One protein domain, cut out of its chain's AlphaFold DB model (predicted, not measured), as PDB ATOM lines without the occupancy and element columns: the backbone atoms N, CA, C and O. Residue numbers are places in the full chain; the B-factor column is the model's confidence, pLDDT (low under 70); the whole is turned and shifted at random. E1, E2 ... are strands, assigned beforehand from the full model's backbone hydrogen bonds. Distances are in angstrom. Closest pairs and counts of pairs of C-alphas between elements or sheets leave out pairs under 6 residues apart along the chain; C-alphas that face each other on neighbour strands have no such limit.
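AT A GLANCE: This is residues 2 to 96 of the 96 residues of the protein "Putative disease resistance protein" of Arabidopsis thaliana (UniProt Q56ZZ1). With little regular structure, the chain winds in stacked turns, a short solenoid with one parallel sheet, E1 E2 E3 E4, as a wall along one side and long loops over one face of it. The 95 printed residues hold four named strands, E1 to E4 in chain order, and no named helix; the class is all strand, with 14 residues in named elements. The whole is compact, radius of gyration of the C-alphas 12.9 A, spanning 41 by 30 by 23 A.

IN THESE COORDINATES: E1, residues 19 to 22, runs 10.2 A from C-alpha 19 at (106.206, 117.484, 129.966). E2 is residues 45 to 48, 9.6 A; E3 is 67 to 69, 6.7 A; E4 is 92 to 94, 6.2 A, ending at C-alpha 94 (100.488, 102.354, 129.551).

HOW THE PARTS SIT: E1 and E2 are parallel at 12 degrees, with N 22 and O 47 2.8 A apart. E2 and E3 are parallel at 6 degrees, with N 69 and O 46 2.8 A apart. E3 and E4 are parallel at 6 degrees, with N 94 and O 68 3.4 A apart. Edge strands E1 and E4 are apart. Residues 4 to 5 pair with 30 to 31, parallel.

THE WHOLE: The C-alphas of Asp 2 and Ile 86, the two farthest apart, are 41.3 A apart. The three links are long, and the printed part has no cut. pLDDT is under 70 at residues 2 to 3, 27 and 82 to 96.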
ATOM      1  N   ASP A   2      90.884 117.864 110.459       63.91
ATOM      2  CA  ASP A   2      92.036 118.464 109.801       63.91
ATOM      3  C   ASP A   2      93.313 117.800 110.333       63.91
ATOM      4  O   ASP A   2      93.504 117.656 111.542       63.91
ATOM      5  N   GLU A   3      94.155 117.323 109.421       69.50
ATOM      6  CA  GLU A   3      95.454 116.744 109.755       69.50
ATOM      7  C   GLU A   3      96.467 117.871 109.941       69.50
ATOM      8  O   GLU A   3      96.669 118.710 109.058       69.50
ATOM      9  N   LEU A   4      97.125 117.892 111.100       80.06
ATOM     10  CA  LEU A   4      98.192 118.846 111.374       80.06
ATOM     11  C   LEU A   4      99.524 118.193 111.022       80.06
ATOM     12  O   LEU A   4     100.056 117.377 111.776       80.06
ATOM     13  N   ASN A   5     100.057 118.564 109.860       85.81
ATOM     14  CA  ASN A   5     101.387 118.145 109.443       85.81
ATOM     15  C   ASN A   5     102.445 118.879 110.258       85.81
ATOM     16  O   ASN A   5     102.532 120.108 110.246       85.81
ATOM     17  N   ILE A   6     103.274 118.104 110.943       85.75
ATOM     18  CA  ILE A   6     104.345 118.602 111.786       85.75
ATOM     19  C   ILE A   6     105.695 118.192 111.193       85.75
ATOM     20  O   ILE A   6     105.864 117.088 110.676       85.75
ATOM     21  N   SER A   7     106.662 119.107 111.266       88.12
ATOM     22  CA  SER A   7     108.046 118.844 110.864       88.12
ATOM     23  C   SER A   7     108.727 117.871 111.826       88.12
ATOM     24  O   SER A   7     108.527 117.919 113.040       88.12
ATOM     25  N   ASP A   8     109.632 117.059 111.288       86.56
ATOM     26  CA  ASP A   8     110.557 116.206 112.044       86.56
ATOM     27  C   ASP A   8     111.410 116.962 113.090       86.56
ATOM     28  O   ASP A   8     111.968 116.351 114.006       86.56
ATOM     29  N   ARG A   9     111.479 118.296 112.981       88.25
ATOM     30  CA  ARG A   9     112.187 119.231 113.867       88.25
ATOM     31  C   ARG A   9     111.289 119.943 114.876       88.25
ATOM     32  O   ARG A   9     111.718 120.914 115.487       88.25
ATOM     33  N   VAL A  10     110.057 119.489 115.100       88.31
ATOM     34  CA  VAL A  10     109.104 120.164 116.009       88.31
ATOM     35  C   VAL A  10     109.637 120.416 117.422       88.31
ATOM     36  O   VAL A  10     109.260 121.393 118.061       88.31
ATOM     37  N   PHE A  11     110.543 119.566 117.905       91.06
ATOM     38  CA  PHE A  11     111.174 119.710 119.217       91.06
ATOM     39  C   PHE A  11     112.560 120.373 119.170       91.06
ATOM     40  O   PHE A  11     113.232 120.461 120.203       91.06
ATOM     41  N   GLU A  12     113.019 120.830 118.003       89.44
ATOM     42  CA  GLU A  12     114.296 121.530 117.865       89.44
ATOM     43  C   GLU A  12     114.271 122.818 118.710       89.44
ATOM     44  O   GLU A  12     113.299 123.569 118.731       89.44
ATOM     45  N   GLY A  13     115.315 123.028 119.516       89.50
ATOM     46  CA  GLY A  13     115.374 124.127 120.489       89.50
ATOM     47  C   GLY A  13     114.624 123.886 121.809       89.50
ATOM     48  O   GLY A  13     114.898 124.576 122.792       89.50
ATOM     49  N   MET A  14     113.771 122.860 121.920       92.62
ATOM     50  CA  MET A  14     112.990 122.563 123.135       92.62
ATOM     51  C   MET A  14     113.762 121.724 124.174       92.62
ATOM     52  O   MET A  14     113.221 120.820 124.807       92.62
ATOM     53  N   SER A  15     115.044 122.023 124.391       90.94
ATOM     54  CA  SER A  15     115.964 121.193 125.195       90.94
ATOM     55  C   SER A  15     115.603 121.066 126.686       90.94
ATOM     56  O   SER A  15     116.043 120.128 127.356       90.94
ATOM     57  N   ASN A  16     114.793 121.991 127.211       94.56
ATOM     58  CA  ASN A  16     114.316 121.991 128.596       94.56
ATOM     59  C   ASN A  16     112.893 121.442 128.763       94.56
ATOM     60  O   ASN A  16     112.380 121.460 129.882       94.56
ATOM     61  N   LEU A  17     112.254 120.955 127.692       95.31
ATOM     62  CA  LEU A  17     110.903 120.414 127.782       95.31
ATOM     63  C   LEU A  17     110.890 119.155 128.660       95.31
ATOM     64  O   LEU A  17     111.604 118.187 128.398       95.31
ATOM     65  N   GLN A  18     110.069 119.191 129.710       95.00
ATOM     66  CA  GLN A  18     109.922 118.093 130.673       95.00
ATOM     67  C   GLN A  18     108.590 117.358 130.534       95.00
ATOM     68  O   GLN A  18     108.503 116.177 130.862       95.00
ATOM     69  N   PHE A  19     107.552 118.033 130.048       94.56
ATOM     70  CA  PHE A  19     106.206 117.484 129.966       94.56
ATOM     71  C   PHE A  19     105.658 117.776 128.581       94.56
ATOM     72  O   PHE A  19     105.491 118.937 128.217       94.56
ATOM     73  N   PHE A  20     105.392 116.721 127.819       93.12
ATOM     74  CA  PHE A  20     104.677 116.817 126.560       93.12
ATOM     75  C   PHE A  20     103.349 116.083 126.697       93.12
ATOM     76  O   PHE A  20     103.315 114.937 127.154       93.12
ATOM     77  N   ARG A  21     102.259 116.768 126.342       91.75
ATOM     78  CA  ARG A  21     100.916 116.202 126.307       91.75
ATOM     79  C   ARG A  21     100.233 116.590 125.006       91.75
ATOM     80  O   ARG A  21     100.058 117.774 124.741       91.75
ATOM     81  N   PHE A  22      99.820 115.576 124.268       90.06
ATOM     82  CA  PHE A  22      98.929 115.647 123.131       90.06
ATOM     83  C   PHE A  22      97.908 114.525 123.320       90.06
ATOM     84  O   PHE A  22      98.271 113.359 123.218       90.06
ATOM     85  N   ASP A  23      96.690 114.862 123.734       85.75
ATOM     86  CA  ASP A  23      95.657 113.872 124.062       85.75
ATOM     87  C   ASP A  23      94.512 113.873 123.045       85.75
ATOM     88  O   ASP A  23      94.432 114.755 122.190       85.75
ATOM     89  N   GLU A  24      93.636 112.875 123.132       78.12
ATOM     90  CA  GLU A  24      92.470 112.691 122.256       78.12
ATOM     91  C   GLU A  24      91.550 113.920 122.123       78.12
ATOM     92  O   GLU A  24      90.854 114.048 121.117       78.12
ATOM     93  N   ASN A  25      91.556 114.841 123.096       77.88
ATOM     94  CA  ASN A  25      90.748 116.064 123.056       77.88
ATOM     95  C   ASN A  25      91.430 117.199 122.274       77.88
ATOM     96  O   ASN A  25      90.897 118.308 122.193       77.88
ATOM     97  N   SER A  26      92.614 116.950 121.712       76.12
ATOM     98  CA  SER A  26      93.326 117.899 120.857       76.12
ATOM     99  C   SER A  26      92.616 118.050 119.506       76.12
ATOM    100  O   SER A  26      91.996 117.117 119.003       76.12
ATOM    101  N   TYR A  27      92.730 119.228 118.883       69.31
ATOM    102  CA  TYR A  27      91.990 119.636 117.673       69.31
ATOM    103  C   TYR A  27      92.271 118.831 116.381       69.31
ATOM    104  O   TYR A  27      91.855 119.248 115.303       69.31
ATOM    105  N   GLY A  28      92.964 117.696 116.448       75.75
ATOM    106  CA  GLY A  28      93.269 116.863 115.289       75.75
ATOM    107  C   GLY A  28      94.336 115.815 115.584       75.75
ATOM    108  O   GLY A  28      94.862 115.734 116.692       75.75
ATOM    109  N   ARG A  29      94.671 115.014 114.571       79.81
ATOM    110  CA  ARG A  29      95.804 114.081 114.625       79.81
ATOM    111  C   ARG A  29      97.063 114.773 114.118       79.81
ATOM    112  O   ARG A  29      97.013 115.517 113.137       79.81
ATOM    113  N   LEU A  30      98.188 114.515 114.783       85.88
ATOM    114  CA  LEU A  30      99.490 114.968 114.301       85.88
ATOM    115  C   LEU A  30     100.022 113.963 113.294       85.88
ATOM    116  O   LEU A  30     100.229 112.799 113.630       85.88
ATOM    117  N   HIS A  31     100.287 114.433 112.082       85.94
ATOM    118  CA  HIS A  31     100.968 113.653 111.064       85.94
ATOM    119  C   HIS A  31     102.430 114.088 110.994       85.94
ATOM    120  O   HIS A  31     102.748 115.275 110.918       85.94
ATOM    121  N   LEU A  32     103.329 113.107 111.031       86.75
ATOM    122  CA  LEU A  32     104.780 113.291 110.953       86.75
ATOM    123  C   LEU A  32     105.283 112.611 109.669       86.75
ATOM    124  O   LEU A  32     105.894 111.545 109.743       86.75
ATOM    125  N   PRO A  33     105.013 113.174 108.475       85.56
ATOM    126  CA  PRO A  33     105.346 112.525 107.201       85.56
ATOM    127  C   PRO A  33     106.857 112.333 107.004       85.56
ATOM    128  O   PRO A  33     107.284 111.433 106.292       85.56
ATOM    129  N   GLN A  34     107.669 113.175 107.648       86.94
ATOM    130  CA  GLN A  34     109.136 113.105 107.640       86.94
ATOM    131  C   GLN A  34     109.690 112.268 108.806       86.94
ATOM    132  O   GLN A  34     110.904 112.139 108.962       86.94
ATOM    133  N   GLY A  35     108.805 111.699 109.623       87.69
ATOM    134  CA  GLY A  35     109.146 110.977 110.835       87.69
ATOM    135  C   GLY A  35     109.444 111.883 112.029       87.69
ATOM    136  O   GLY A  35     109.263 113.100 111.993       87.69
ATOM    137  N   LEU A  36     109.907 111.259 113.111       88.00
ATOM    138  CA  LEU A  36     110.363 111.930 114.323       88.00
ATOM    139  C   LEU A  36     111.754 111.414 114.688       88.00
ATOM    140  O   LEU A  36     111.920 110.252 115.046       88.00
ATOM    141  N   ASN A  37     112.762 112.284 114.617       83.62
ATOM    142  CA  ASN A  37     114.162 111.892 114.835       83.62
ATOM    143  C   ASN A  37     114.697 112.285 116.218       83.62
ATOM    144  O   ASN A  37     115.764 111.829 116.637       83.62
ATOM    145  N   TYR A  38     113.971 113.147 116.927       86.94
ATOM    146  CA  TYR A  38     114.422 113.750 118.170       86.94
ATOM    147  C   TYR A  38     113.264 113.930 119.148       86.94
ATOM    148  O   TYR A  38     112.194 114.417 118.791       86.94
ATOM    149  N   LEU A  39     113.522 113.580 120.405       90.31
ATOM    150  CA  LEU A  39     112.696 113.944 121.548       90.31
ATOM    151  C   LEU A  39     113.555 114.729 122.549       90.31
ATOM    152  O   LEU A  39     114.746 114.425 122.694       90.31
ATOM    153  N   PRO A  40     112.977 115.702 123.274       92.25
ATOM    154  CA  PRO A  40     113.710 116.489 124.258       92.25
ATOM    155  C   PRO A  40     114.425 115.621 125.309       92.25
ATOM    156  O   PRO A  40     113.814 114.735 125.906       92.25
ATOM    157  N   PRO A  41     115.708 115.883 125.615       90.62
ATOM    158  CA  PRO A  41     116.530 115.010 126.451       90.62
ATOM    159  C   PRO A  41     116.165 115.057 127.937       90.62
ATOM    160  O   PRO A  41     116.635 114.213 128.694       90.62
ATOM    161  N   LYS A  42     115.384 116.056 128.368       92.88
ATOM    162  CA  LYS A  42     114.902 116.219 129.748       92.88
ATOM    163  C   LYS A  42     113.442 115.795 129.916       92.88
ATOM    164  O   LYS A  42     112.849 116.085 130.955       92.88
ATOM    165  N   LEU A  43     112.862 115.131 128.915       92.50
ATOM    166  CA  LEU A  43     111.467 114.726 128.960       92.50
ATOM    167  C   LEU A  43     111.236 113.738 130.111       92.50
ATOM    168  O   LEU A  43     111.930 112.732 130.246       92.50
ATOM    169  N   ARG A  44     110.249 114.051 130.949       92.12
ATOM    170  CA  ARG A  44     109.830 113.262 132.112       92.12
ATOM    171  C   ARG A  44     108.500 112.574 131.875       92.12
ATOM    172  O   ARG A  44     108.301 111.453 132.338       92.12
ATOM    173  N   ILE A  45     107.589 113.238 131.171       91.94
ATOM    174  CA  ILE A  45     106.298 112.671 130.791       91.94
ATOM    175  C   ILE A  45     106.084 112.890 129.302       91.94
ATOM    176  O   ILE A  45     106.124 114.028 128.832       91.94
ATOM    177  N   LEU A  46     105.815 111.789 128.609       92.19
ATOM    178  CA  LEU A  46     105.334 111.763 127.239       92.19
ATOM    179  C   LEU A  46     103.897 111.241 127.251       92.19
ATOM    180  O   LEU A  46     103.677 110.070 127.544       92.19
ATOM    181  N   HIS A  47     102.925 112.103 126.978       92.81
ATOM    182  CA  HIS A  47     101.549 111.709 126.690       92.81
ATOM    183  C   HIS A  47     101.260 112.111 125.248       92.81
ATOM    184  O   HIS A  47     101.277 113.299 124.947       92.81
ATOM    185  N   TRP A  48     101.084 111.139 124.363       91.75
ATOM    186  CA  TRP A  48     100.848 111.389 122.947       91.75
ATOM    187  C   TRP A  48      99.867 110.357 122.399       91.75
ATOM    188  O   TRP A  48     100.258 109.292 121.923       91.75
ATOM    189  N   ASP A  49      98.583 110.667 122.510       89.69
ATOM    190  CA  ASP A  49      97.520 109.858 121.928       89.69
ATOM    191  C   ASP A  49      97.596 109.930 120.398       89.69
ATOM    192  O   ASP A  49      97.955 110.966 119.830       89.69
ATOM    193  N   TYR A  50      97.283 108.818 119.732       89.44
ATOM    194  CA  TYR A  50      97.429 108.659 118.282       89.44
ATOM    195  C   TYR A  50      98.854 108.931 117.782       89.44
ATOM    196  O   TYR A  50      99.044 109.480 116.696       89.44
ATOM    197  N   TYR A  51      99.871 108.576 118.577       90.38
ATOM    198  CA  TYR A  51     101.265 108.702 118.155       90.38
ATOM    199  C   TYR A  51     101.484 107.960 116.818       90.38
ATOM    200  O   TYR A  51     101.227 106.754 116.751       90.38
ATOM    201  N   PRO A  52     101.937 108.658 115.759       89.00
ATOM    202  CA  PRO A  52     101.831 108.158 114.386       89.00
ATOM    203  C   PRO A  52     102.996 107.259 113.951       89.00
ATOM    204  O   PRO A  52     103.002 106.790 112.817       89.00
ATOM    205  N   MET A  53     104.017 107.066 114.793       90.25
ATOM    206  CA  MET A  53     105.197 106.267 114.444       90.25
ATOM    207  C   MET A  53     105.138 104.886 115.094       90.25
ATOM    208  O   MET A  53     104.665 104.733 116.220       90.25
ATOM    209  N   THR A  54     105.743 103.902 114.431       90.50
ATOM    210  CA  THR A  54     105.804 102.514 114.914       90.50
ATOM    211  C   THR A  54     106.803 102.295 116.050       90.50
ATOM    212  O   THR A  54     106.747 101.263 116.719       90.50
ATOM    213  N   SER A  55     107.702 103.259 116.291       88.62
ATOM    214  CA  SER A  55     108.646 103.260 117.413       88.62
ATOM    215  C   SER A  55     109.022 104.670 117.884       88.62
ATOM    216  O   SER A  55     108.805 105.666 117.184       88.62
ATOM    217  N   LEU A  56     109.570 104.779 119.101       89.06
ATOM    218  CA  LEU A  56     110.195 106.018 119.570       89.06
ATOM    219  C   LEU A  56     111.593 106.196 118.955       89.06
ATOM    220  O   LEU A  56     112.271 105.204 118.666       89.06
ATOM    221  N   PRO A  57     112.079 107.446 118.818       87.38
ATOM    222  CA  PRO A  57     113.404 107.712 118.270       87.38
ATOM    223  C   PRO A  57     114.504 107.003 119.071       87.38
ATOM    224  O   PRO A  57     114.565 107.112 120.294       87.38
ATOM    225  N   SER A  58     115.439 106.339 118.388       80.56
ATOM    226  CA  SER A  58     116.511 105.556 119.031       80.56
ATOM    227  C   SER A  58     117.457 106.388 119.909       80.56
ATOM    228  O   SER A  58     118.012 105.887 120.883       80.56
ATOM    229  N   LYS A  59     117.615 107.682 119.604       79.12
ATOM    230  CA  LYS A  59     118.433 108.636 120.378       79.12
ATOM    231  C   LYS A  59     117.714 109.207 121.607       79.12
ATOM    232  O   LYS A  59     118.205 110.154 122.223       79.12
ATOM    233  N   PHE A  60     116.540 108.686 121.949       80.50
ATOM    234  CA  PHE A  60     115.749 109.189 123.059       80.50
ATOM    235  C   PHE A  60     116.422 108.923 124.413       80.50
ATOM    236  O   PHE A  60     116.740 107.787 124.769       80.50
ATOM    237  N   ASN A  61     116.634 109.990 125.186       81.44
ATOM    238  CA  ASN A  61     117.262 109.906 126.497       81.44
ATOM    239  C   ASN A  61     116.244 109.518 127.576       81.44
ATOM    240  O   ASN A  61     115.408 110.323 127.981       81.44
ATOM    241  N   LEU A  62     116.389 108.308 128.109       80.81
ATOM    242  CA  LEU A  62     115.542 107.797 129.181       80.81
ATOM    243  C   LEU A  62     115.863 108.321 130.580       80.81
ATOM    244  O   LEU A  62     115.070 108.104 131.491       80.81
ATOM    245  N   LYS A  63     117.008 108.984 130.784       85.44
ATOM    246  CA  LYS A  63     117.531 109.315 132.122       85.44
ATOM    247  C   LYS A  63     116.519 110.033 133.019       85.44
ATOM    248  O   LYS A  63     116.545 109.851 134.232       85.44
ATOM    249  N   PHE A  64     115.672 110.874 132.430       87.00
ATOM    250  CA  PHE A  64     114.688 111.674 133.160       87.00
ATOM    251  C   PHE A  64     113.253 111.199 132.965       87.00
ATOM    252  O   PHE A  64     112.350 111.740 133.604       87.00
ATOM    253  N   LEU A  65     113.038 110.198 132.114       87.19
ATOM    254  CA  LEU A  65     111.710 109.735 131.775       87.19
ATOM    255  C   LEU A  65     111.092 108.978 132.954       87.19
ATOM    256  O   LEU A  65     111.675 108.060 133.519       87.19
ATOM    257  N   VAL A  66     109.874 109.372 133.305       88.31
ATOM    258  CA  VAL A  66     109.088 108.804 134.404       88.31
ATOM    259  C   VAL A  66     107.864 108.066 133.868       88.31
ATOM    260  O   VAL A  66     107.482 107.029 134.408       88.31
ATOM    261  N   LYS A  67     107.219 108.595 132.819       88.00
ATOM    262  CA  LYS A  67     105.956 108.052 132.306       88.00
ATOM    263  C   LYS A  67     105.810 108.223 130.796       88.00
ATOM    264  O   LYS A  67     106.053 109.311 130.276       88.00
ATOM    265  N   ILE A  68     105.323 107.170 130.141       89.44
ATOM    266  CA  ILE A  68     104.870 107.183 128.746       89.44
ATOM    267  C   ILE A  68     103.397 106.766 128.698       89.44
ATOM    268  O   ILE A  68     103.004 105.781 129.325       89.44
ATOM    269  N   ILE A  69     102.598 107.528 127.957       91.12
ATOM    270  CA  ILE A  69     101.217 107.220 127.591       91.12
ATOM    271  C   ILE A  69     101.105 107.437 126.079       91.12
ATOM    272  O   ILE A  69     101.316 108.555 125.611       91.12
ATOM    273  N   LEU A  70     100.803 106.374 125.337       90.38
ATOM    274  CA  LEU A  70     100.683 106.380 123.874       90.38
ATOM    275  C   LEU A  70      99.394 105.648 123.493       90.38
ATOM    276  O   LEU A  70      99.440 104.554 122.938       90.38
ATOM    277  N   LYS A  71      98.232 106.173 123.895       87.88
ATOM    278  CA  LYS A  71      96.966 105.491 123.597       87.88
ATOM    279  C   LYS A  71      96.676 105.560 122.109       87.88
ATOM    280  O   LYS A  71      96.965 106.578 121.478       87.88
ATOM    281  N   HIS A  72      96.063 104.512 121.569       87.69
ATOM    282  CA  HIS A  72      95.650 104.472 120.161       87.69
ATOM    283  C   HIS A  72      96.796 104.774 119.175       87.69
ATOM    284  O   HIS A  72      96.558 105.292 118.086       87.69
ATOM    285  N   SER A  73      98.044 104.525 119.580       88.69
ATOM    286  CA  SER A  73      99.222 104.745 118.743       88.69
ATOM    287  C   SER A  73      99.409 103.620 117.733       88.69
ATOM    288  O   SER A  73      99.099 102.474 118.043       88.69
ATOM    289  N   GLU A  74     100.079 103.919 116.624       88.25
ATOM    290  CA  GLU A  74     100.540 102.924 115.638       88.25
ATOM    291  C   GLU A  74     101.827 102.200 116.094       88.25
ATOM    292  O   GLU A  74     102.588 101.666 115.291       88.25
ATOM    293  N   LEU A  75     102.127 102.238 117.396       88.56
ATOM    294  CA  LEU A  75     103.368 101.748 117.978       88.56
ATOM    295  C   LEU A  75     103.412 100.212 117.957       88.56
ATOM    296  O   LEU A  75     102.664  99.547 118.667       88.56
ATOM    297  N   GLU A  76     104.353  99.647 117.207       89.06
ATOM    298  CA  GLU A  76     104.605  98.201 117.162       89.06
ATOM    299  C   GLU A  76     105.677  97.785 118.177       89.06
ATOM    300  O   GLU A  76     105.657  96.685 118.732       89.06
ATOM    301  N   LYS A  77     106.641  98.680 118.426       85.44
ATOM    302  CA  LYS A  77     107.755  98.492 119.358       85.44
ATOM    303  C   LYS A  77     108.048  99.803 120.059       85.44
ATOM    304  O   LYS A  77     107.946 100.869 119.468       85.44
ATOM    305  N   LEU A  78     108.504  99.752 121.304       80.88
ATOM    306  CA  LEU A  78     108.744 100.988 122.040       80.88
ATOM    307  C   LEU A  78     109.983 101.761 121.557       80.88
ATOM    308  O   LEU A  78     109.947 102.983 121.499       80.88
ATOM    309  N   TRP A  79     111.051 101.075 121.157       81.62
ATOM    310  CA  TRP A  79     112.244 101.656 120.532       81.62
ATOM    311  C   TRP A  79     112.902 100.624 119.614       81.62
ATOM    312  O   TRP A  79     112.720  99.418 119.792       81.62
ATOM    313  N   GLU A  80     113.699 101.097 118.659       74.88
ATOM    314  CA  GLU A  80     114.560 100.239 117.842       74.88
ATOM    315  C   GLU A  80     115.931 100.029 118.512       74.88
ATOM    316  O   GLU A  80     116.561 100.975 118.994       74.88
ATOM    317  N   GLY A  81     116.403  98.778 118.535       73.88
ATOM    318  CA  GLY A  81     117.688  98.382 119.127       73.88
ATOM    319  C   GLY A  81     117.675  98.117 120.643       73.88
ATOM    320  O   GLY A  81     116.630  97.962 121.274       73.88
ATOM    321  N   ILE A  82     118.871  98.015 121.237       68.25
ATOM    322  CA  ILE A  82     119.051  97.747 122.674       68.25
ATOM    323  C   ILE A  82     119.054  99.069 123.440       68.25
ATOM    324  O   ILE A  82     119.942  99.899 123.254       68.25
ATOM    325  N   GLN A  83     118.116  99.226 124.373       66.94
ATOM    326  CA  GLN A  83     118.188 100.290 125.365       66.94
ATOM    327  C   GLN A  83     118.939  99.836 126.607       66.94
ATOM    328  O   GLN A  83     118.502  98.947 127.337       66.94
ATOM    329  N   VAL A  84     120.048 100.512 126.894       60.69
ATOM    330  CA  VAL A  84     120.788 100.319 128.141       60.69
ATOM    331  C   VAL A  84     120.226 101.278 129.192       60.69
ATOM    332  O   VAL A  84     120.653 102.423 129.326       60.69
ATOM    333  N   SER A  85     119.219 100.812 129.931       58.28
ATOM    334  CA  SER A  85     118.690 101.498 131.111       58.28
ATOM    335  C   SER A  85     119.653 101.301 132.286       58.28
ATOM    336  O   SER A  85     119.647 100.250 132.922       58.28
ATOM    337  N   ILE A  86     120.483 102.300 132.591       51.78
ATOM    338  CA  ILE A  86     121.502 102.181 133.652       51.78
ATOM    339  C   ILE A  86     120.970 102.483 135.067       51.78
ATOM    340  O   ILE A  86     121.723 102.349 136.025       51.78
ATOM    341  N   TYR A  87     119.696 102.866 135.249       45.66
ATOM    342  CA  TYR A  87     119.167 103.212 136.577       45.66
ATOM    343  C   TYR A  87     117.696 102.824 136.798       45.66
ATOM    344  O   TYR A  87     116.843 103.017 135.938       45.66
ATOM    345  N   HIS A  88     117.430 102.324 138.013       44.94
ATOM    346  CA  HIS A  88     116.140 101.984 138.626       44.94
ATOM    347  C   HIS A  88     115.138 103.159 138.635       44.94
ATOM    348  O   HIS A  88     114.927 103.807 139.659       44.94
ATOM    349  N   SER A  89     114.469 103.437 137.521       49.12
ATOM    350  CA  SER A  89     113.189 104.147 137.563       49.12
ATOM    351  C   SER A  89     112.101 103.222 137.059       49.12
ATOM    352  O   SER A  89     112.207 102.663 135.972       49.12
ATOM    353  N   PHE A  90     111.065 103.048 137.881       51.97
ATOM    354  CA  PHE A  90     109.844 102.329 137.545       51.97
ATOM    355  C   PHE A  90     109.131 103.059 136.400       51.97
ATOM    356  O   PHE A  90     108.196 103.827 136.624       51.97
ATOM    357  N   MET A  91     109.587 102.848 135.167       57.78
ATOM    358  CA  MET A  91     108.846 103.269 133.989       57.78
ATOM    359  C   MET A  91     107.558 102.460 133.936       57.78
ATOM    360  O   MET A  91     107.576 101.235 133.838       57.78
ATOM    361  N   LYS A  92     106.426 103.155 134.026       58.62
ATOM    362  CA  LYS A  92     105.123 102.570 133.712       58.62
ATOM    363  C   LYS A  92     104.818 102.865 132.253       58.62
ATOM    364  O   LYS A  92     104.610 104.025 131.894       58.62
ATOM    365  N   PHE A  93     104.781 101.813 131.446       63.47
ATOM    366  CA  PHE A  93     104.210 101.853 130.108       63.47
ATOM    367  C   PHE A  93     102.713 101.612 130.232       63.47
ATOM    368  O   PHE A  93     102.287 100.623 130.825       63.47
ATOM    369  N   ILE A  94     101.920 102.548 129.726       61.50
ATOM    370  CA  ILE A  94     100.488 102.354 129.551       61.50
ATOM    371  C   ILE A  94     100.242 102.397 128.045       61.50
ATOM    372  O   ILE A  94     100.277 103.471 127.444       61.50
ATOM    373  N   LEU A  95     100.065 101.210 127.468       56.22
ATOM    374  CA  LEU A  95      99.656 100.981 126.086       56.22
ATOM    375  C   LEU A  95      98.194 100.509 126.156       56.22
ATOM    376  O   LEU A  95      97.927  99.510 126.822       56.22
ATOM    377  N   PHE A  96      97.266 101.255 125.558       49.75
ATOM    378  CA  PHE A  96      95.856 100.877 125.403       49.75
ATOM    379  C   PHE A  96      95.424 101.148 123.966       49.75
ATOM    380  O   PHE A  96      95.788 102.235 123.447       49.75
TER     381      PHE A  96